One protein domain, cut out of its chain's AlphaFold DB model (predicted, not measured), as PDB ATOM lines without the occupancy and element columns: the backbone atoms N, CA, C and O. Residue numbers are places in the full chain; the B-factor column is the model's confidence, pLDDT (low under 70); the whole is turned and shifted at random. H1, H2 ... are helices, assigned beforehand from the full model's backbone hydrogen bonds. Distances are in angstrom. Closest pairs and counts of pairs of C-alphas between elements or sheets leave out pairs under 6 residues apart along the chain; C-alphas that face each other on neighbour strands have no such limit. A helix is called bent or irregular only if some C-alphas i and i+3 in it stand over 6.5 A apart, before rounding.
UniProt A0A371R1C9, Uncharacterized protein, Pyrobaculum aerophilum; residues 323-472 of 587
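This is residues 323 to 472 of the 587 residues of an uncharacterized protein of Pyrobaculum aerophilum (UniProt A0A371R1C9). A long helix, H2, folds back on itself at residues 369 and 370 into two arms, H2a and H2b, and the long last helix H5 runs between H2a on one side and H3 on the other. H1, H2b, H3, H4 and H5 make a bundle, part aligned and part crossed, and residues 467 to 472 of H5 stick out. The printed part has 150 residues with five named helices, H1 to H5 in that order, and no named strand; the class is all helix. It is compact, with a radius of gyration of the C-alphas of 15.8 A, yet elongated, spanning 51 by 32 by 21 A.

Start with H1, residues 323 to 333. Next, H2, residues 340 to 390, was assigned as one helix by its hydrogen bonds but is bent, C-alphas 368 and 371 being 9.5 A apart; its arms are H2a, residues 340 to 368, and H2b, residues 371 to 390. The arms touch near the bend, closest at the C-alphas of Leu 365 and Val 374, 6.0 A. H1 touches H2b at residues 386 to 390 alone, closest at the C-alphas of Ile 323 and Leu 387, 5.4 A. H3, residues 395 to 414, forms a hairpin with H2b; they only just touch, with 3 pairs of C-alphas within 8 A, closest Val 388 and Leu 398, 6.3 A. H4, residues 419 to 438, touches H2b at a shallow tilt of 12 degrees, opposite ways, closest at the C-alphas of Ala 380 and His 431, 6.1 A. H5, residues 441 to 472, touches H2a at a shallow tilt of 26 degrees, opposite ways, closest at the C-alphas of Val 350 and Ala 455, 5.0 A. H2a and H3 are apart. Every O i to N i+4 pair is within hydrogen-bond range in H1, against 21 of 25 in H2a, 14 of 16 in H2b, 11 of 16 in H3, 8 of 16 in H4 and 27 of 28 in H5.

Find C-alpha 323 at (-46.527, 13.047, 12.202), where H1 begins its 15.2 A. H2a runs 40.7 A and is irregular, C-alphas 360 and 363 being 7.0 A apart; H2b runs 28.3 A and H3 29.6 A. H4 runs 28.7 A and is irregular, C-alphas 424 and 427 being 7.9 A apart. H5 runs 45.6 A to C-alpha 472 at (-75.515, 31.043, 1.024).

The C-alphas farthest apart, Glu 437 and Thr 472, are 53.1 A apart. The printed part has no cut and no long link. Its mean pLDDT is 74.5; look for values under 70 among residues 329 to 343, 393 to 400 and 459 to 472.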
ATOM      1  N   ILE A 323     -45.202  12.994  11.567       83.81
ATOM      2  CA  ILE A 323     -46.527  13.047  12.202       83.81
ATOM      3  C   ILE A 323     -46.545  13.942  13.455       83.81
ATOM      4  O   ILE A 323     -47.541  14.632  13.679       83.81
ATOM      5  N   SER A 324     -45.470  13.999  14.258       76.00
ATOM      6  CA  SER A 324     -45.459  14.875  15.441       76.00
ATOM      7  C   SER A 324     -45.350  16.352  15.056       76.00
ATOM      8  O   SER A 324     -46.017  17.179  15.673       76.00
ATOM      9  N   ALA A 325     -44.615  16.674  13.986       73.88
ATOM     10  CA  ALA A 325     -44.574  18.018  13.409       73.88
ATOM     11  C   ALA A 325     -45.933  18.423  12.809       73.88
ATOM     12  O   ALA A 325     -46.436  19.498  13.128       73.88
ATOM     13  N   ALA A 326     -46.583  17.551  12.031       70.75
ATOM     14  CA  ALA A 326     -47.922  17.806  11.486       70.75
ATOM     15  C   ALA A 326     -48.983  17.995  12.591       70.75
ATOM     16  O   ALA A 326     -49.815  18.901  12.520       70.75
ATOM     17  N   SER A 327     -48.927  17.182  13.651       69.31
ATOM     18  CA  SER A 327     -49.838  17.285  14.795       69.31
ATOM     19  C   SER A 327     -49.602  18.552  15.632       69.31
ATOM     20  O   SER A 327     -50.569  19.171  16.090       69.31
ATOM     21  N   TRP A 328     -48.337  18.968  15.784       75.69
ATOM     22  CA  TRP A 328     -47.948  20.225  16.429       75.69
ATOM     23  C   TRP A 328     -48.402  21.445  15.618       75.69
ATOM     24  O   TRP A 328     -49.007  22.350  16.188       75.69
ATOM     25  N   LEU A 329     -48.209  21.437  14.293       63.94
ATOM     26  CA  LEU A 329     -48.716  22.476  13.390       63.94
ATOM     27  C   LEU A 329     -50.235  22.622  13.504       63.94
ATOM     28  O   LEU A 329     -50.726  23.725  13.704       63.94
ATOM     29  N   ALA A 330     -50.988  21.520  13.461       65.19
ATOM     30  CA  ALA A 330     -52.440  21.568  13.630       65.19
ATOM     31  C   ALA A 330     -52.857  22.082  15.024       65.19
ATOM     32  O   ALA A 330     -53.856  22.785  15.148       65.19
ATOM     33  N   GLY A 331     -52.077  21.792  16.073       48.78
ATOM     34  CA  GLY A 331     -52.269  22.379  17.405       48.78
ATOM     35  C   GLY A 331     -51.975  23.885  17.471       48.78
ATOM     36  O   GLY A 331     -52.667  24.600  18.188       48.78
ATOM     37  N   ARG A 332     -50.984  24.366  16.709       61.06
ATOM     38  CA  ARG A 332     -50.585  25.779  16.612       61.06
ATOM     39  C   ARG A 332     -51.576  26.616  15.802       61.06
ATOM     40  O   ARG A 332     -52.001  27.669  16.262       61.06
ATOM     41  N   GLU A 333     -51.934  26.147  14.610       49.84
ATOM     42  CA  GLU A 333     -52.806  26.856  13.663       49.84
ATOM     43  C   GLU A 333     -54.299  26.755  14.041       49.84
ATOM     44  O   GLU A 333     -55.143  27.465  13.492       49.84
ATOM     45  N   GLY A 334     -54.624  25.893  15.012       48.75
ATOM     46  CA  GLY A 334     -55.969  25.652  15.529       48.75
ATOM     47  C   GLY A 334     -56.659  24.462  14.855       48.75
ATOM     48  O   GLY A 334     -56.546  24.259  13.645       48.75
ATOM     49  N   ARG A 335     -57.399  23.681  15.653       58.94
ATOM     50  CA  ARG A 335     -58.185  22.516  15.210       58.94
ATOM     51  C   ARG A 335     -59.680  22.831  15.267       58.94
ATOM     52  O   ARG A 335     -60.185  23.268  16.299       58.94
ATOM     53  N   ILE A 336     -60.386  22.564  14.175       54.50
ATOM     54  CA  ILE A 336     -61.842  22.657  14.059       54.50
ATOM     55  C   ILE A 336     -62.462  21.365  14.600       54.50
ATOM     56  O   ILE A 336     -62.050  20.265  14.229       54.50
ATOM     57  N   GLN A 337     -63.490  21.474  15.444       53.19
ATOM     58  CA  GLN A 337     -64.267  20.303  15.853       53.19
ATOM     59  C   GLN A 337     -65.154  19.829  14.696       53.19
ATOM     60  O   GLN A 337     -66.211  20.395  14.430       53.19
ATOM     61  N   LEU A 338     -64.714  18.775  14.011       56.38
ATOM     62  CA  LEU A 338     -65.519  18.060  13.026       56.38
ATOM     63  C   LEU A 338     -66.466  17.085  13.733       56.38
ATOM     64  O   LEU A 338     -66.019  16.229  14.500       56.38
ATOM     65  N   ASP A 339     -67.761  17.152  13.424       55.16
ATOM     66  CA  ASP A 339     -68.675  16.067  13.777       55.16
ATOM     67  C   ASP A 339     -68.365  14.797  12.958       55.16
ATOM     68  O   ASP A 339     -67.608  14.805  11.982       55.16
ATOM     69  N   ARG A 340     -68.958  13.666  13.353       59.44
ATOM     70  CA  ARG A 340     -68.689  12.371  12.716       59.44
ATOM     71  C   ARG A 340     -69.076  12.326  11.232       59.44
ATOM     72  O   ARG A 340     -68.344  11.732  10.445       59.44
ATOM     73  N   GLN A 341     -70.205  12.913  10.842       60.09
ATOM     74  CA  GLN A 341     -70.656  12.941   9.448       60.09
ATOM     75  C   GLN A 341     -69.777  13.876   8.613       60.09
ATOM     76  O   GLN A 341     -69.376  13.494   7.513       60.09
ATOM     77  N   ALA A 342     -69.401  15.038   9.155       57.28
ATOM     78  CA  ALA A 342     -68.449  15.948   8.521       57.28
ATOM     79  C   ALA A 342     -67.075  15.286   8.309       57.28
ATOM     80  O   ALA A 342     -66.550  15.279   7.195       57.28
ATOM     81  N   ALA A 343     -66.528  14.629   9.338       66.44
ATOM     82  CA  ALA A 343     -65.267  13.895   9.256       66.44
ATOM     83  C   ALA A 343     -65.323  12.720   8.259       66.44
ATOM     84  O   ALA A 343     -64.376  12.507   7.499       66.44
ATOM     85  N   GLU A 344     -66.427  11.963   8.212       73.12
ATOM     86  CA  GLU A 344     -66.619  10.894   7.224       73.12
ATOM     87  C   GLU A 344     -66.772  11.443   5.791       73.12
ATOM     88  O   GLU A 344     -66.228  10.853   4.854       73.12
ATOM     89  N   ALA A 345     -67.452  12.576   5.591       70.00
ATOM     90  CA  ALA A 345     -67.596  13.226   4.284       70.00
ATOM     91  C   ALA A 345     -66.262  13.797   3.768       70.00
ATOM     92  O   ALA A 345     -65.884  13.547   2.619       70.00
ATOM     93  N   LEU A 346     -65.522  14.491   4.636       70.31
ATOM     94  CA  LEU A 346     -64.190  15.031   4.376       70.31
ATOM     95  C   LEU A 346     -63.206  13.918   3.987       70.31
ATOM     96  O   LEU A 346     -62.592  13.983   2.921       70.31
ATOM     97  N   ARG A 347     -63.138  12.834   4.775       78.19
ATOM     98  CA  ARG A 347     -62.313  11.654   4.455       78.19
ATOM     99  C   ARG A 347     -62.685  11.046   3.100       78.19
ATOM    100  O   ARG A 347     -61.794  10.802   2.296       78.19
ATOM    101  N   ARG A 348     -63.980  10.878   2.786       80.75
ATOM    102  CA  ARG A 348     -64.435  10.373   1.470       80.75
ATOM    103  C   ARG A 348     -64.032  11.288   0.303       80.75
ATOM    104  O   ARG A 348     -63.749  10.778  -0.779       80.75
ATOM    105  N   ARG A 349     -64.021  12.615   0.489       78.81
ATOM    106  CA  ARG A 349     -63.580  13.589  -0.533       78.81
ATOM    107  C   ARG A 349     -62.071  13.500  -0.768       78.81
ATOM    108  O   ARG A 349     -61.650  13.455  -1.921       78.81
ATOM    109  N   VAL A 350     -61.291  13.385   0.308       76.81
ATOM    110  CA  VAL A 350     -59.832  13.192   0.272       76.81
ATOM    111  C   VAL A 350     -59.451  11.859  -0.384       76.81
ATOM    112  O   VAL A 350     -58.658  11.865  -1.324       76.81
ATOM    113  N   SER A 351     -60.070  10.736   0.005       84.00
ATOM    114  CA  SER A 351     -59.849   9.429  -0.644       84.00
ATOM    115  C   SER A 351     -60.089   9.497  -2.154       84.00
ATOM    116  O   SER A 351     -59.190   9.182  -2.923       84.00
ATOM    117  N   LYS A 352     -61.228  10.055  -2.594       87.81
ATOM    118  CA  LYS A 352     -61.547  10.229  -4.025       87.81
ATOM    119  C   LYS A 352     -60.548  11.096  -4.804       87.81
ATOM    120  O   LYS A 352     -60.530  11.026  -6.033       87.81
ATOM    121  N   ALA A 353     -59.771  11.949  -4.137       82.25
ATOM    122  CA  ALA A 353     -58.695  12.708  -4.770       82.25
ATOM    123  C   ALA A 353     -57.417  11.864  -4.890       82.25
ATOM    124  O   ALA A 353     -56.829  11.801  -5.970       82.25
ATOM    125  N   ILE A 354     -57.053  11.138  -3.828       81.94
ATOM    126  CA  ILE A 354     -55.936  10.182  -3.814       81.94
ATOM    127  C   ILE A 354     -56.147   9.084  -4.869       81.94
ATOM    128  O   ILE A 354     -55.232   8.799  -5.637       81.94
ATOM    129  N   ASP A 355     -57.359   8.534  -4.990       87.44
ATOM    130  CA  ASP A 355     -57.710   7.490  -5.966       87.44
ATOM    131  C   ASP A 355     -57.457   7.941  -7.419       87.44
ATOM    132  O   ASP A 355     -56.959   7.172  -8.244       87.44
ATOM    133  N   LYS A 356     -57.733   9.216  -7.736       88.75
ATOM    134  CA  LYS A 356     -57.435   9.809  -9.054       88.75
ATOM    135  C   LYS A 356     -55.932   9.930  -9.304       88.75
ATOM    136  O   LYS A 356     -55.487   9.725 -10.433       88.75
ATOM    137  N   VAL A 357     -55.145  10.250  -8.274       86.69
ATOM    138  CA  VAL A 357     -53.679  10.282  -8.374       86.69
ATOM    139  C   VAL A 357     -53.135   8.864  -8.550       86.69
ATOM    140  O   VAL A 357     -52.365   8.634  -9.482       86.69
ATOM    141  N   LYS A 358     -53.598   7.886  -7.761       84.06
ATOM    142  CA  LYS A 358     -53.254   6.464  -7.935       84.06
ATOM    143  C   LYS A 358     -53.521   5.992  -9.369       84.06
ATOM    144  O   LYS A 358     -52.603   5.515 -10.035       84.06
ATOM    145  N   ALA A 359     -54.721   6.234  -9.899       88.19
ATOM    146  CA  ALA A 359     -55.082   5.874 -11.274       88.19
ATOM    147  C   ALA A 359     -54.176   6.515 -12.350       88.19
ATOM    148  O   ALA A 359     -53.944   5.909 -13.395       88.19
ATOM    149  N   LYS A 360     -53.637   7.719 -12.102       88.62
ATOM    150  CA  LYS A 360     -52.724   8.423 -13.022       88.62
ATOM    151  C   LYS A 360     -51.274   7.914 -12.951       88.62
ATOM    152  O   LYS A 360     -50.615   7.865 -13.988       88.62
ATOM    153  N   TYR A 361     -50.764   7.571 -11.765       82.38
ATOM    154  CA  TYR A 361     -49.329   7.303 -11.555       82.38
ATOM    155  C   TYR A 361     -48.962   5.816 -11.437       82.38
ATOM    156  O   TYR A 361     -47.903   5.433 -11.936       82.38
ATOM    157  N   LEU A 362     -49.809   4.955 -10.855       84.81
ATOM    158  CA  LEU A 362     -49.437   3.557 -10.568       84.81
ATOM    159  C   LEU A 362     -49.070   2.757 -11.829       84.81
ATOM    160  O   LEU A 362     -48.077   2.037 -11.838       84.81
ATOM    161  N   HIS A 363     -49.794   2.950 -12.934       83.56
ATOM    162  CA  HIS A 363     -49.473   2.316 -14.222       83.56
ATOM    163  C   HIS A 363     -48.158   2.829 -14.854       83.56
ATOM    164  O   HIS A 363     -47.544   2.100 -15.634       83.56
ATOM    165  N   LYS A 364     -47.687   4.043 -14.514       88.56
ATOM    166  CA  LYS A 364     -46.338   4.501 -14.901       88.56
ATOM    167  C   LYS A 364     -45.277   3.809 -14.040       88.56
ATOM    168  O   LYS A 364     -44.321   3.277 -14.592       88.56
ATOM    169  N   LEU A 365     -45.469   3.779 -12.721       83.50
ATOM    170  CA  LEU A 365     -44.537   3.161 -11.767       83.50
ATOM    171  C   LEU A 365     -44.362   1.657 -12.032       83.50
ATOM    172  O   LEU A 365     -43.237   1.183 -12.165       83.50
ATOM    173  N   TYR A 366     -45.460   0.928 -12.249       86.12
ATOM    174  CA  TYR A 366     -45.428  -0.499 -12.585       86.12
ATOM    175  C   TYR A 366     -44.623  -0.802 -13.865       86.12
ATOM    176  O   TYR A 366     -43.991  -1.847 -13.975       86.12
ATOM    177  N   LYS A 367     -44.592   0.126 -14.832       87.50
ATOM    178  CA  LYS A 367     -43.784  -0.008 -16.057       87.50
ATOM    179  C   LYS A 367     -42.292   0.284 -15.873       87.50
ATOM    180  O   LYS A 367     -41.529  -0.036 -16.776       87.50
ATOM    181  N   LEU A 368     -41.894   0.894 -14.756       85.19
ATOM    182  CA  LEU A 368     -40.501   1.242 -14.458       85.19
ATOM    183  C   LEU A 368     -39.836   0.216 -13.533       85.19
ATOM    184  O   LEU A 368     -38.706  -0.181 -13.789       85.19
ATOM    185  N   GLY A 369     -40.546  -0.249 -12.499       77.62
ATOM    186  CA  GLY A 369     -40.000  -1.171 -11.491       77.62
ATOM    187  C   GLY A 369     -40.973  -2.245 -11.001       77.62
ATOM    188  O   GLY A 369     -40.787  -2.796  -9.917       77.62
ATOM    189  N   GLY A 370     -42.023  -2.539 -11.775       85.75
ATOM    190  CA  GLY A 370     -42.983  -3.596 -11.460       85.75
ATOM    191  C   GLY A 370     -43.750  -3.364 -10.156       85.75
ATOM    192  O   GLY A 370     -44.045  -2.233  -9.768       85.75
ATOM    193  N   GLU A 371     -44.090  -4.465  -9.492       85.19
ATOM    194  CA  GLU A 371     -44.866  -4.479  -8.250       85.19
ATOM    195  C   GLU A 371     -44.071  -3.907  -7.062       85.19
ATOM    196  O   GLU A 371     -44.599  -3.083  -6.323       85.19
ATOM    197  N   ALA A 372     -42.773  -4.216  -6.950       81.81
ATOM    198  CA  ALA A 372     -41.913  -3.730  -5.864       81.81
ATOM    199  C   ALA A 372     -41.796  -2.192  -5.823       81.81
ATOM    200  O   ALA A 372     -41.912  -1.583  -4.758       81.81
ATOM    201  N   LEU A 373     -41.630  -1.535  -6.978       80.00
ATOM    202  CA  LEU A 373     -41.615  -0.068  -7.036       80.00
ATOM    203  C   LEU A 373     -42.989   0.536  -6.704       80.00
ATOM    204  O   LEU A 373     -43.060   1.614  -6.113       80.00
ATOM    205  N   VAL A 374     -44.081  -0.154  -7.051       81.50
ATOM    206  CA  VAL A 374     -45.438   0.244  -6.654       81.50
ATOM    207  C   VAL A 374     -45.617   0.141  -5.137       81.50
ATOM    208  O   VAL A 374     -46.116   1.095  -4.549       81.50
ATOM    209  N   GLU A 375     -45.155  -0.928  -4.483       84.12
ATOM    210  CA  GLU A 375     -45.204  -1.057  -3.017       84.12
ATOM    211  C   GLU A 375     -44.399   0.043  -2.305       84.12
ATOM    212  O   GLU A 375     -44.913   0.683  -1.385       84.12
ATOM    213  N   ILE A 376     -43.167   0.324  -2.757       82.69
ATOM    214  CA  ILE A 376     -42.328   1.410  -2.211       82.69
ATOM    215  C   ILE A 376     -43.050   2.761  -2.329       82.69
ATOM    216  O   ILE A 376     -43.067   3.547  -1.374       82.69
ATOM    217  N   ALA A 377     -43.671   3.020  -3.482       80.06
ATOM    218  CA  ALA A 377     -44.388   4.256  -3.760       80.06
ATOM    219  C   ALA A 377     -45.693   4.389  -2.957       80.06
ATOM    220  O   ALA A 377     -45.970   5.457  -2.412       80.06
ATOM    221  N   GLU A 378     -46.486   3.320  -2.857       83.69
ATOM    222  CA  GLU A 378     -47.723   3.271  -2.067       83.69
ATOM    223  C   GLU A 378     -47.437   3.455  -0.570       83.69
ATOM    224  O   GLU A 378     -48.159   4.203   0.090       83.69
ATOM    225  N   ALA A 379     -46.361   2.852  -0.048       82.50
ATOM    226  CA  ALA A 379     -45.917   3.046   1.333       82.50
ATOM    227  C   ALA A 379     -45.486   4.501   1.588       82.50
ATOM    228  O   ALA A 379     -46.018   5.152   2.485       82.50
ATOM    229  N   ALA A 380     -44.600   5.050   0.744       82.69
ATOM    230  CA  ALA A 380     -44.153   6.442   0.847       82.69
ATOM    231  C   ALA A 380     -45.324   7.441   0.786       82.69
ATOM    232  O   ALA A 380     -45.382   8.398   1.559       82.69
ATOM    233  N   ALA A 381     -46.290   7.201  -0.108       85.19
ATOM    234  CA  ALA A 381     -47.490   8.019  -0.215       85.19
ATOM    235  C   ALA A 381     -48.411   7.849   1.002       85.19
ATOM    236  O   ALA A 381     -48.943   8.844   1.483       85.19
ATOM    237  N   GLY A 382     -48.582   6.633   1.528       80.88
ATOM    238  CA  GLY A 382     -49.367   6.369   2.737       80.88
ATOM    239  C   GLY A 382     -48.827   7.114   3.960       80.88
ATOM    240  O   GLY A 382     -49.576   7.832   4.625       80.88
ATOM    241  N   ASP A 383     -47.520   7.025   4.202       82.94
ATOM    242  CA  ASP A 383     -46.864   7.698   5.324       82.94
ATOM    243  C   ASP A 383     -46.872   9.230   5.178       82.94
ATOM    244  O   ASP A 383     -47.084   9.951   6.156       82.94
ATOM    245  N   ALA A 384     -46.759   9.757   3.954       81.44
ATOM    246  CA  ALA A 384     -46.869  11.195   3.707       81.44
ATOM    247  C   ALA A 384     -48.323  11.697   3.830       81.44
ATOM    248  O   ALA A 384     -48.575  12.786   4.348       81.44
ATOM    249  N   LEU A 385     -49.305  10.886   3.427       87.88
ATOM    250  CA  LEU A 385     -50.728  11.171   3.623       87.88
ATOM    251  C   LEU A 385     -51.133  11.121   5.103       87.88
ATOM    252  O   LEU A 385     -52.055  11.837   5.494       87.88
ATOM    253  N   ASN A 386     -50.424  10.374   5.956       85.69
ATOM    254  CA  ASN A 386     -50.635  10.433   7.405       85.69
ATOM    255  C   ASN A 386     -50.373  11.840   7.977       85.69
ATOM    256  O   ASN A 386     -51.029  12.212   8.952       85.69
ATOM    257  N   LEU A 387     -49.509  12.660   7.363       83.44
ATOM    258  CA  LEU A 387     -49.345  14.075   7.732       83.44
ATOM    259  C   LEU A 387     -50.655  14.848   7.502       83.44
ATOM    260  O   LEU A 387     -51.157  15.512   8.410       83.44
ATOM    261  N   VAL A 388     -51.251  14.681   6.315       81.62
ATOM    262  CA  VAL A 388     -52.542  15.281   5.933       81.62
ATOM    263  C   VAL A 388     -53.659  14.799   6.859       81.62
ATOM    264  O   VAL A 388     -54.444  15.612   7.333       81.62
ATOM    265  N   PHE A 389     -53.724  13.501   7.177       81.75
ATOM    266  CA  PHE A 389     -54.771  12.947   8.042       81.75
ATOM    267  C   PHE A 389     -54.654  13.359   9.522       81.75
ATOM    268  O   PHE A 389     -55.686  13.482  10.179       81.75
ATOM    269  N   ASN A 390     -53.447  13.614  10.046       83.75
ATOM    270  CA  ASN A 390     -53.245  14.100  11.425       83.75
ATOM    271  C   ASN A 390     -53.473  15.616  11.593       83.75
ATOM    272  O   ASN A 390     -53.662  16.087  12.721       83.75
ATOM    273  N   ALA A 391     -53.476  16.352  10.478       75.94
ATOM    274  CA  ALA A 391     -53.780  17.777  10.396       75.94
ATOM    275  C   ALA A 391     -55.129  18.078   9.711       75.94
ATOM    276  O   ALA A 391     -55.430  19.239   9.445       75.94
ATOM    277  N   ILE A 392     -55.947  17.063   9.398       73.69
ATOM    278  CA  ILE A 392     -57.139  17.208   8.538       73.69
ATOM    279  C   ILE A 392     -58.223  18.123   9.130       73.69
ATOM    280  O   ILE A 392     -59.060  18.654   8.404       73.69
ATOM    281  N   ASP A 393     -58.189  18.304  10.446       63.53
ATOM    282  CA  ASP A 393     -59.011  19.190  11.267       63.53
ATOM    283  C   ASP A 393     -58.475  20.635  11.346       63.53
ATOM    284  O   ASP A 393     -59.129  21.492  11.931       63.53
ATOM    285  N   SER A 394     -57.317  20.939  10.753       67.31
ATOM    286  CA  SER A 394     -56.693  22.267  10.769       67.31
ATOM    287  C   SER A 394     -56.423  22.786   9.346       67.31
ATOM    288  O   SER A 394     -55.418  22.427   8.722       67.31
ATOM    289  N   PRO A 395     -57.282  23.675   8.805       60.38
ATOM    290  CA  PRO A 395     -57.080  24.258   7.479       60.38
ATOM    291  C   PRO A 395     -55.767  25.038   7.333       60.38
ATOM    292  O   PRO A 395     -55.226  25.078   6.231       60.38
ATOM    293  N   GLY A 396     -55.241  25.638   8.407       54.03
ATOM    294  CA  GLY A 396     -53.937  26.310   8.392       54.03
ATOM    295  C   GLY A 396     -52.791  25.315   8.197       54.03
ATOM    296  O   GLY A 396     -52.026  25.424   7.238       54.03
ATOM    297  N   ALA A 397     -52.736  24.268   9.028       64.06
ATOM    298  CA  ALA A 397     -51.700  23.243   8.929       64.06
ATOM    299  C   ALA A 397     -51.750  22.469   7.599       64.06
ATOM    300  O   ALA A 397     -50.701  22.194   7.024       64.06
ATOM    301  N   LEU A 398     -52.940  22.187   7.053       64.00
ATOM    302  CA  LEU A 398     -53.092  21.587   5.718       64.00
ATOM    303  C   LEU A 398     -52.463  22.439   4.604       64.00
ATOM    304  O   LEU A 398     -51.793  21.903   3.721       64.00
ATOM    305  N   ARG A 399     -52.650  23.764   4.651       62.91
ATOM    306  CA  ARG A 399     -52.059  24.704   3.683       62.91
ATOM    307  C   ARG A 399     -50.542  24.796   3.855       62.91
ATOM    308  O   ARG A 399     -49.829  24.843   2.859       62.91
ATOM    309  N   TYR A 400     -50.049  24.747   5.091       64.94
ATOM    310  CA  TYR A 400     -48.616  24.757   5.399       64.94
ATOM    311  C   TYR A 400     -47.906  23.459   4.960       64.94
ATOM    312  O   TYR A 400     -46.850  23.511   4.334       64.94
ATOM    313  N   ILE A 401     -48.533  22.295   5.179       71.25
ATOM    314  CA  ILE A 401     -48.083  20.990   4.661       71.25
ATOM    315  C   ILE A 401     -48.005  21.017   3.127       71.25
ATOM    316  O   ILE A 401     -47.005  20.574   2.562       71.25
ATOM    317  N   ALA A 402     -49.020  21.571   2.453       71.81
ATOM    318  CA  ALA A 402     -49.047  21.691   0.995       71.81
ATOM    319  C   ALA A 402     -48.019  22.698   0.440       71.81
ATOM    320  O   ALA A 402     -47.456  22.453  -0.622       71.81
ATOM    321  N   LEU A 403     -47.749  23.800   1.152       75.81
ATOM    322  CA  LEU A 403     -46.727  24.791   0.795       75.81
ATOM    323  C   LEU A 403     -45.316  24.187   0.844       75.81
ATOM    324  O   LEU A 403     -44.528  24.363  -0.083       75.81
ATOM    325  N   LEU A 404     -45.009  23.434   1.904       74.50
ATOM    326  CA  LEU A 404     -43.688  22.837   2.111       74.50
ATOM    327  C   LEU A 404     -43.395  21.625   1.215       74.50
ATOM    328  O   LEU A 404     -42.278  21.118   1.260       74.50
ATOM    329  N   LEU A 405     -44.341  21.176   0.381       76.38
ATOM    330  CA  LEU A 405     -44.064  20.169  -0.651       76.38
ATOM    331  C   LEU A 405     -43.028  20.652  -1.665       76.38
ATOM    332  O   LEU A 405     -42.171  19.878  -2.074       76.38
ATOM    333  N   ASP A 406     -43.099  21.917  -2.070       75.75
ATOM    334  CA  ASP A 406     -42.209  22.444  -3.105       75.75
ATOM    335  C   ASP A 406     -40.805  22.711  -2.516       75.75
ATOM    336  O   ASP A 406     -39.798  22.411  -3.145       75.75
ATOM    337  N   ALA A 407     -40.732  23.128  -1.244       72.69
ATOM    338  CA  ALA A 407     -39.481  23.247  -0.483       72.69
ATOM    339  C   ALA A 407     -38.877  21.895  -0.033       72.69
ATOM    340  O   ALA A 407     -37.744  21.852   0.445       72.69
ATOM    341  N   ALA A 408     -39.614  20.784  -0.155       74.44
ATOM    342  CA  ALA A 408     -39.101  19.452   0.162       74.44
ATOM    343  C   ALA A 408     -38.218  18.870  -0.955       74.44
ATOM    344  O   ALA A 408     -37.433  17.966  -0.676       74.44
ATOM    345  N   GLU A 409     -38.303  19.385  -2.189       80.62
ATOM    346  CA  GLU A 409     -37.488  18.889  -3.310       80.62
ATOM    347  C   GLU A 409     -35.988  19.135  -3.042       80.62
ATOM    348  O   GLU A 409     -35.186  18.204  -3.128       80.62
ATOM    349  N   GLU A 410     -35.624  20.339  -2.584       74.44
ATOM    350  CA  GLU A 410     -34.255  20.677  -2.155       74.44
ATOM    351  C   GLU A 410     -33.763  19.762  -1.022       74.44
ATOM    352  O   GLU A 410     -32.657  19.221  -1.063       74.44
ATOM    353  N   VAL A 411     -34.604  19.529  -0.011       77.38
ATOM    354  CA  VAL A 411     -34.222  18.749   1.174       77.38
ATOM    355  C   VAL A 411     -33.979  17.284   0.825       77.38
ATOM    356  O   VAL A 411     -33.023  16.677   1.317       77.38
ATOM    357  N   LEU A 412     -34.836  16.706  -0.016       82.69
ATOM    358  CA  LEU A 412     -34.798  15.286  -0.354       82.69
ATOM    359  C   LEU A 412     -33.671  14.949  -1.338       82.69
ATOM    360  O   LEU A 412     -33.011  13.923  -1.157       82.69
ATOM    361  N   PHE A 413     -33.425  15.812  -2.332       82.19
ATOM    362  CA  PHE A 413     -32.447  15.560  -3.396       82.19
ATOM    363  C   PHE A 413     -31.105  16.286  -3.198       82.19
ATOM    364  O   PHE A 413     -30.061  15.685  -3.437       82.19
ATOM    365  N   GLU A 414     -31.093  17.533  -2.714       77.31
ATOM    366  CA  GLU A 414     -29.855  18.306  -2.495       77.31
ATOM    367  C   GLU A 414     -29.326  18.219  -1.048       77.31
ATOM    368  O   GLU A 414     -28.147  18.477  -0.803       77.31
ATOM    369  N   GLY A 415     -30.171  17.866  -0.072       68.06
ATOM    370  CA  GLY A 415     -29.800  17.818   1.352       68.06
ATOM    371  C   GLY A 415     -29.660  19.194   2.020       68.06
ATOM    372  O   GLY A 415     -28.996  19.318   3.050       68.06
ATOM    373  N   ARG A 416     -30.274  20.223   1.427       61.41
ATOM    374  CA  ARG A 416     -30.296  21.638   1.846       61.41
ATOM    375  C   ARG A 416     -31.729  22.178   1.726       61.41
ATOM    376  O   ARG A 416     -32.587  21.493   1.192       61.41
ATOM    377  N   GLY A 417     -32.000  23.367   2.262       61.41
ATOM    378  CA  GLY A 417     -33.333  23.988   2.225       61.41
ATOM    379  C   GLY A 417     -33.990  24.112   3.603       61.41
ATOM    380  O   GLY A 417     -33.314  24.126   4.636       61.41
ATOM    381  N   SER A 418     -35.320  24.246   3.623       71.19
ATOM    382  CA  SER A 418     -36.083  24.604   4.828       71.19
ATOM    383  C   SER A 418     -36.008  23.556   5.950       71.19
ATOM    384  O   SER A 418     -36.292  22.371   5.750       71.19
ATOM    385  N   GLY A 419     -35.729  24.021   7.174       67.50
ATOM    386  CA  GLY A 419     -35.795  23.200   8.386       67.50
ATOM    387  C   GLY A 419     -37.187  22.606   8.642       67.50
ATOM    388  O   GLY A 419     -37.279  21.492   9.155       67.50
ATOM    389  N   ASP A 420     -38.255  23.288   8.218       63.66
ATOM    390  CA  ASP A 420     -39.640  22.816   8.342       63.66
ATOM    391  C   ASP A 420     -39.984  21.740   7.311       63.66
ATOM    392  O   ASP A 420     -40.631  20.743   7.640       63.66
ATOM    393  N   ALA A 421     -39.506  21.901   6.072       74.19
ATOM    394  CA  ALA A 421     -39.627  20.870   5.046       74.19
ATOM    395  C   ALA A 421     -38.851  19.608   5.456       74.19
ATOM    396  O   ALA A 421     -39.366  18.499   5.326       74.19
ATOM    397  N   ASN A 422     -37.665  19.762   6.054       79.00
ATOM    398  CA  ASN A 422     -36.911  18.646   6.625       79.00
ATOM    399  C   ASN A 422     -37.613  17.998   7.827       79.00
ATOM    400  O   ASN A 422     -37.676  16.771   7.900       79.00
ATOM    401  N   ALA A 423     -38.207  18.786   8.728       78.81
ATOM    402  CA  ALA A 423     -38.993  18.253   9.836       78.81
ATOM    403  C   ALA A 423     -40.213  17.451   9.344       78.81
ATOM    404  O   ALA A 423     -40.464  16.359   9.851       78.81
ATOM    405  N   LEU A 424     -40.961  17.939   8.347       78.62
ATOM    406  CA  LEU A 424     -42.143  17.243   7.824       78.62
ATOM    407  C   LEU A 424     -41.824  16.059   6.907       78.62
ATOM    408  O   LEU A 424     -42.514  15.045   7.003       78.62
ATOM    409  N   TYR A 425     -40.822  16.179   6.033       85.81
ATOM    410  CA  TYR A 425     -40.618  15.270   4.900       85.81
ATOM    411  C   TYR A 425     -39.257  14.566   4.868       85.81
ATOM    412  O   TYR A 425     -39.134  13.590   4.138       85.81
ATOM    413  N   GLY A 426     -38.251  14.970   5.654       84.38
ATOM    414  CA  GLY A 426     -36.879  14.433   5.548       84.38
ATOM    415  C   GLY A 426     -36.754  12.909   5.724       84.38
ATOM    416  O   GLY A 426     -35.843  12.288   5.182       84.38
ATOM    417  N   TRP A 427     -37.714  12.277   6.406       87.69
ATOM    418  CA  TRP A 427     -37.811  10.818   6.550       87.69
ATOM    419  C   TRP A 427     -38.164  10.085   5.236       87.69
ATOM    420  O   TRP A 427     -37.802   8.917   5.087       87.69
ATOM    421  N   LEU A 428     -38.794  10.752   4.255       89.94
ATOM    422  CA  LEU A 428     -39.081  10.175   2.929       89.94
ATOM    423  C   LEU A 428     -37.809   9.800   2.170       89.94
ATOM    424  O   LEU A 428     -37.873   8.966   1.267       89.94
ATOM    425  N   LYS A 429     -36.650  10.369   2.529       88.44
ATOM    426  CA  LYS A 429     -35.388  10.092   1.842       88.44
ATOM    427  C   LYS A 429     -35.072   8.591   1.797       88.44
ATOM    428  O   LYS A 429     -34.773   8.081   0.726       88.44
ATOM    429  N   GLY A 430     -35.308   7.859   2.889       87.88
ATOM    430  CA  GLY A 430     -35.143   6.398   2.946       87.88
ATOM    431  C   GLY A 430     -36.199   5.581   2.177       87.88
ATOM    432  O   GLY A 430     -36.130   4.353   2.142       87.88
ATOM    433  N   HIS A 431     -37.209   6.218   1.575       87.44
ATOM    434  CA  HIS A 431     -38.087   5.603   0.570       87.44
ATOM    435  C   HIS A 431     -37.600   5.919  -0.848       87.44
ATOM    436  O   HIS A 431     -37.637   5.042  -1.706       87.44
ATOM    437  N   LEU A 432     -37.094   7.136  -1.082       89.38
ATOM    438  CA  LEU A 432     -36.509   7.528  -2.367       89.38
ATOM    439  C   LEU A 432     -35.203   6.770  -2.642       89.38
ATOM    440  O   LEU A 432     -35.061   6.187  -3.705       89.38
ATOM    441  N   GLU A 433     -34.315   6.633  -1.657       90.12
ATOM    442  CA  GLU A 433     -33.077   5.841  -1.768       90.12
ATOM    443  C   GLU A 433     -33.337   4.368  -2.163       90.12
ATOM    444  O   GLU A 433     -32.518   3.775  -2.857       90.12
ATOM    445  N   ARG A 434     -34.507   3.803  -1.814       86.94
ATOM    446  CA  ARG A 434     -34.963   2.470  -2.273       86.94
ATOM    447  C   ARG A 434     -35.634   2.486  -3.654       86.94
ATOM    448  O   ARG A 434     -35.646   1.473  -4.344       86.94
ATOM    449  N   ALA A 435     -36.199   3.615  -4.078       84.69
ATOM    450  CA  ALA A 435     -36.708   3.804  -5.437       84.69
ATOM    451  C   ALA A 435     -35.578   4.047  -6.460       84.69
ATOM    452  O   ALA A 435     -35.766   3.806  -7.656       84.69
ATOM    453  N   GLU A 436     -34.397   4.471  -6.004       88.25
ATOM    454  CA  GLU A 436     -33.205   4.648  -6.840       88.25
ATOM    455  C   GLU A 436     -32.639   3.319  -7.363       88.25
ATOM    456  O   GLU A 436     -32.083   3.286  -8.458       88.25
ATOM    457  N   GLU A 437     -32.901   2.197  -6.682       88.94
ATOM    458  CA  GLU A 437     -32.641   0.839  -7.200       88.94
ATOM    459  C   GLU A 437     -33.329   0.586  -8.560       88.94
ATOM    460  O   GLU A 437     -32.870  -0.229  -9.362       88.94
ATOM    461  N   PHE A 438     -34.398   1.338  -8.855       86.88
ATOM    462  CA  PHE A 438     -35.159   1.313 -10.106       86.88
ATOM    463  C   PHE A 438     -34.953   2.578 -10.966       86.88
ATOM    464  O   PHE A 438     -35.659   2.759 -11.957       86.88
ATOM    465  N   ASN A 439     -34.004   3.456 -10.607       87.44
ATOM    466  CA  ASN A 439     -33.801   4.802 -11.181       87.44
ATOM    467  C   ASN A 439     -35.091   5.656 -11.186       87.44
ATOM    468  O   ASN A 439     -35.345   6.412 -12.124       87.44
ATOM    469  N   ALA A 440     -35.948   5.492 -10.170       88.38
ATOM    470  CA  ALA A 440     -37.318   6.013 -10.164       88.38
ATOM    471  C   ALA A 440     -37.640   6.930  -8.969       88.38
ATOM    472  O   ALA A 440     -38.813   7.212  -8.706       88.38
ATOM    473  N   SER A 441     -36.628   7.429  -8.249       84.62
ATOM    474  CA  SER A 441     -36.807   8.334  -7.101       84.62
ATOM    475  C   SER A 441     -37.640   9.567  -7.437       84.62
ATOM    476  O   SER A 441     -38.527   9.946  -6.672       84.62
ATOM    477  N   TRP A 442     -37.404  10.173  -8.604       88.62
ATOM    478  CA  TRP A 442     -38.163  11.338  -9.054       88.62
ATOM    479  C   TRP A 442     -39.632  10.997  -9.333       88.62
ATOM    480  O   TRP A 442     -40.526  11.712  -8.889       88.62
ATOM    481  N   GLU A 443     -39.916   9.876  -9.996       86.75
ATOM    482  CA  GLU A 443     -41.277   9.385 -10.234       86.75
ATOM    483  C   GLU A 443     -42.042   9.055  -8.950       86.75
ATOM    484  O   GLU A 443     -43.225   9.395  -8.847       86.75
ATOM    485  N   VAL A 444     -41.385   8.414  -7.979       82.94
ATOM    486  CA  VAL A 444     -41.977   8.110  -6.670       82.94
ATOM    487  C   VAL A 444     -42.259   9.399  -5.909       82.94
ATOM    488  O   VAL A 444     -43.378   9.593  -5.433       82.94
ATOM    489  N   TRP A 445     -41.305  10.329  -5.868       89.38
ATOM    490  CA  TRP A 445     -41.522  11.640  -5.272       89.38
ATOM    491  C   TRP A 445     -42.665  12.412  -5.956       89.38
ATOM    492  O   TRP A 445     -43.559  12.912  -5.278       89.38
ATOM    493  N   GLN A 446     -42.714  12.449  -7.288       87.31
ATOM    494  CA  GLN A 446     -43.780  13.120  -8.040       87.31
ATOM    495  C   GLN A 446     -45.162  12.491  -7.801       87.31
ATOM    496  O   GLN A 446     -46.167  13.209  -7.802       87.31
ATOM    497  N   PHE A 447     -45.237  11.181  -7.543       86.19
ATOM    498  CA  PHE A 447     -46.460  10.527  -7.069       86.19
ATOM    499  C   PHE A 447     -46.834  10.969  -5.646       86.19
ATOM    500  O   PHE A 447     -47.972  11.389  -5.434       86.19
ATOM    501  N   VAL A 448     -45.888  10.953  -4.699       85.50
ATOM    502  CA  VAL A 448     -46.098  11.383  -3.302       85.50
ATOM    503  C   VAL A 448     -46.532  12.853  -3.230       85.50
ATOM    504  O   VAL A 448     -47.587  13.147  -2.667       85.50
ATOM    505  N   ARG A 449     -45.794  13.767  -3.875       89.75
ATOM    506  CA  ARG A 449     -46.115  15.201  -3.996       89.75
ATOM    507  C   ARG A 449     -47.513  15.407  -4.576       89.75
ATOM    508  O   ARG A 449     -48.299  16.170  -4.019       89.75
ATOM    509  N   SER A 450     -47.866  14.678  -5.640       82.12
ATOM    510  CA  SER A 450     -49.209  14.739  -6.234       82.12
ATOM    511  C   SER A 450     -50.302  14.229  -5.289       82.12
ATOM    512  O   SER A 450     -51.376  14.824  -5.233       82.12
ATOM    513  N   ALA A 451     -50.052  13.147  -4.546       80.44
ATOM    514  CA  ALA A 451     -51.026  12.545  -3.638       80.44
ATOM    515  C   ALA A 451     -51.292  13.440  -2.419       80.44
ATOM    516  O   ALA A 451     -52.451  13.718  -2.113       80.44
ATOM    517  N   VAL A 452     -50.235  13.943  -1.771       79.50
ATOM    518  CA  VAL A 452     -50.331  14.867  -0.628       79.50
ATOM    519  C   VAL A 452     -50.996  16.178  -1.047       79.50
ATOM    520  O   VAL A 452     -51.917  16.631  -0.367       79.50
ATOM    521  N   LYS A 453     -50.607  16.752  -2.195       85.25
ATOM    522  CA  LYS A 453     -51.213  17.982  -2.724       85.25
ATOM    523  C   LYS A 453     -52.702  17.806  -3.017       85.25
ATOM    524  O   LYS A 453     -53.512  18.566  -2.496       85.25
ATOM    525  N   ALA A 454     -53.078  16.764  -3.761       77.69
ATOM    526  CA  ALA A 454     -54.479  16.487  -4.078       77.69
ATOM    527  C   ALA A 454     -55.318  16.185  -2.823       77.69
ATOM    528  O   ALA A 454     -56.486  16.567  -2.761       77.69
ATOM    529  N   ALA A 455     -54.740  15.528  -1.812       75.12
ATOM    530  CA  ALA A 455     -55.399  15.281  -0.532       75.12
ATOM    531  C   ALA A 455     -55.620  16.576   0.269       75.12
ATOM    532  O   ALA A 455     -56.722  16.799   0.773       75.12
ATOM    533  N   ALA A 456     -54.614  17.455   0.341       72.62
ATOM    534  CA  ALA A 456     -54.735  18.755   0.992       72.62
ATOM    535  C   ALA A 456     -55.752  19.655   0.267       72.62
ATOM    536  O   ALA A 456     -56.685  20.143   0.899       72.62
ATOM    537  N   GLU A 457     -55.656  19.814  -1.056       78.75
ATOM    538  CA  GLU A 457     -56.598  20.604  -1.873       78.75
ATOM    539  C   GLU A 457     -58.044  20.071  -1.781       78.75
ATOM    540  O   GLU A 457     -59.007  20.842  -1.686       78.75
ATOM    541  N   ALA A 458     -58.228  18.746  -1.732       72.94
ATOM    542  CA  ALA A 458     -59.538  18.131  -1.517       72.94
ATOM    543  C   ALA A 458     -60.112  18.411  -0.119       72.94
ATOM    544  O   ALA A 458     -61.334  18.522   0.016       72.94
ATOM    545  N   ALA A 459     -59.255  18.549   0.898       68.31
ATOM    546  CA  ALA A 459     -59.651  18.943   2.245       68.31
ATOM    547  C   ALA A 459     -59.938  20.451   2.350       68.31
ATOM    548  O   ALA A 459     -60.995  20.831   2.846       68.31
ATOM    549  N   LEU A 460     -59.071  21.320   1.820       66.31
ATOM    550  CA  LEU A 460     -59.284  22.775   1.799       66.31
ATOM    551  C   LEU A 460     -60.575  23.150   1.067       66.31
ATOM    552  O   LEU A 460     -61.385  23.903   1.604       66.31
ATOM    553  N   SER A 461     -60.832  22.538  -0.090       67.75
ATOM    554  CA  SER A 461     -62.064  22.793  -0.842       67.75
ATOM    555  C   SER A 461     -63.336  22.289  -0.137       67.75
ATOM    556  O   SER A 461     -64.415  22.796  -0.423       67.75
ATOM    557  N   TYR A 462     -63.251  21.343   0.811       62.62
ATOM    558  CA  TYR A 462     -64.386  20.996   1.683       62.62
ATOM    559  C   TYR A 462     -64.728  22.141   2.642       62.62
ATOM    560  O   TYR A 462     -65.896  22.488   2.789       62.62
ATOM    561  N   TYR A 463     -63.712  22.746   3.264       56.47
ATOM    562  CA  TYR A 463     -63.895  23.892   4.156       56.47
ATOM    563  C   TYR A 463     -64.387  25.132   3.400       56.47
ATOM    564  O   TYR A 463     -65.265  25.838   3.883       56.47
ATOM    565  N   GLU A 464     -63.882  25.368   2.189       52.66
ATOM    566  CA  GLU A 464     -64.313  26.483   1.338       52.66
ATOM    567  C   GLU A 464     -65.752  26.296   0.821       52.66
ATOM    568  O   GLU A 464     -66.526  27.253   0.816       52.66
ATOM    569  N   ASP A 465     -66.166  25.069   0.479       51.16
ATOM    570  CA  ASP A 465     -67.568  24.773   0.150       51.16
ATOM    571  C   ASP A 465     -68.492  24.873   1.382       51.16
ATOM    572  O   ASP A 465     -69.632  25.315   1.252       51.16
ATOM    573  N   ALA A 466     -68.013  24.529   2.585       43.56
ATOM    574  CA  ALA A 466     -68.773  24.704   3.826       43.56
ATOM    575  C   ALA A 466     -68.979  26.190   4.173       43.56
ATOM    576  O   ALA A 466     -70.096  26.593   4.497       43.56
ATOM    577  N   LEU A 467     -67.938  27.020   4.033       33.31
ATOM    578  CA  LEU A 467     -68.023  28.474   4.215       33.31
ATOM    579  C   LEU A 467     -68.945  29.128   3.173       33.31
ATOM    580  O   LEU A 467     -69.766  29.969   3.527       33.31
ATOM    581  N   ARG A 468     -68.897  28.687   1.906       35.09
ATOM    582  CA  ARG A 468     -69.877  29.091   0.879       35.09
ATOM    583  C   ARG A 468     -71.298  28.659   1.230       35.09
ATOM    584  O   ARG A 468     -72.234  29.413   0.980       35.09
ATOM    585  N   GLY A 469     -71.469  27.471   1.809       33.41
ATOM    586  CA  GLY A 469     -72.753  27.000   2.327       33.41
ATOM    587  C   GLY A 469     -73.312  27.923   3.410       33.41
ATOM    588  O   GLY A 469     -74.470  28.322   3.321       33.41
ATOM    589  N   ILE A 470     -72.476  28.329   4.371       34.16
ATOM    590  CA  ILE A 470     -72.832  29.302   5.415       34.16
ATOM    591  C   ILE A 470     -73.210  30.648   4.781       34.16
ATOM    592  O   ILE A 470     -74.338  31.087   4.973       34.16
ATOM    593  N   ALA A 471     -72.371  31.223   3.914       32.50
ATOM    594  CA  ALA A 471     -72.663  32.490   3.234       32.50
ATOM    595  C   ALA A 471     -73.930  32.436   2.344       32.50
ATOM    596  O   ALA A 471     -74.635  33.433   2.182       32.50
ATOM    597  N   THR A 472     -74.266  31.268   1.782       34.88
ATOM    598  CA  THR A 472     -75.515  31.043   1.024       34.88
ATOM    599  C   THR A 472     -76.734  31.002   1.954       34.88
ATOM    600  O   THR A 472     -77.789  31.533   1.615       34.88
TER     601      THR A 472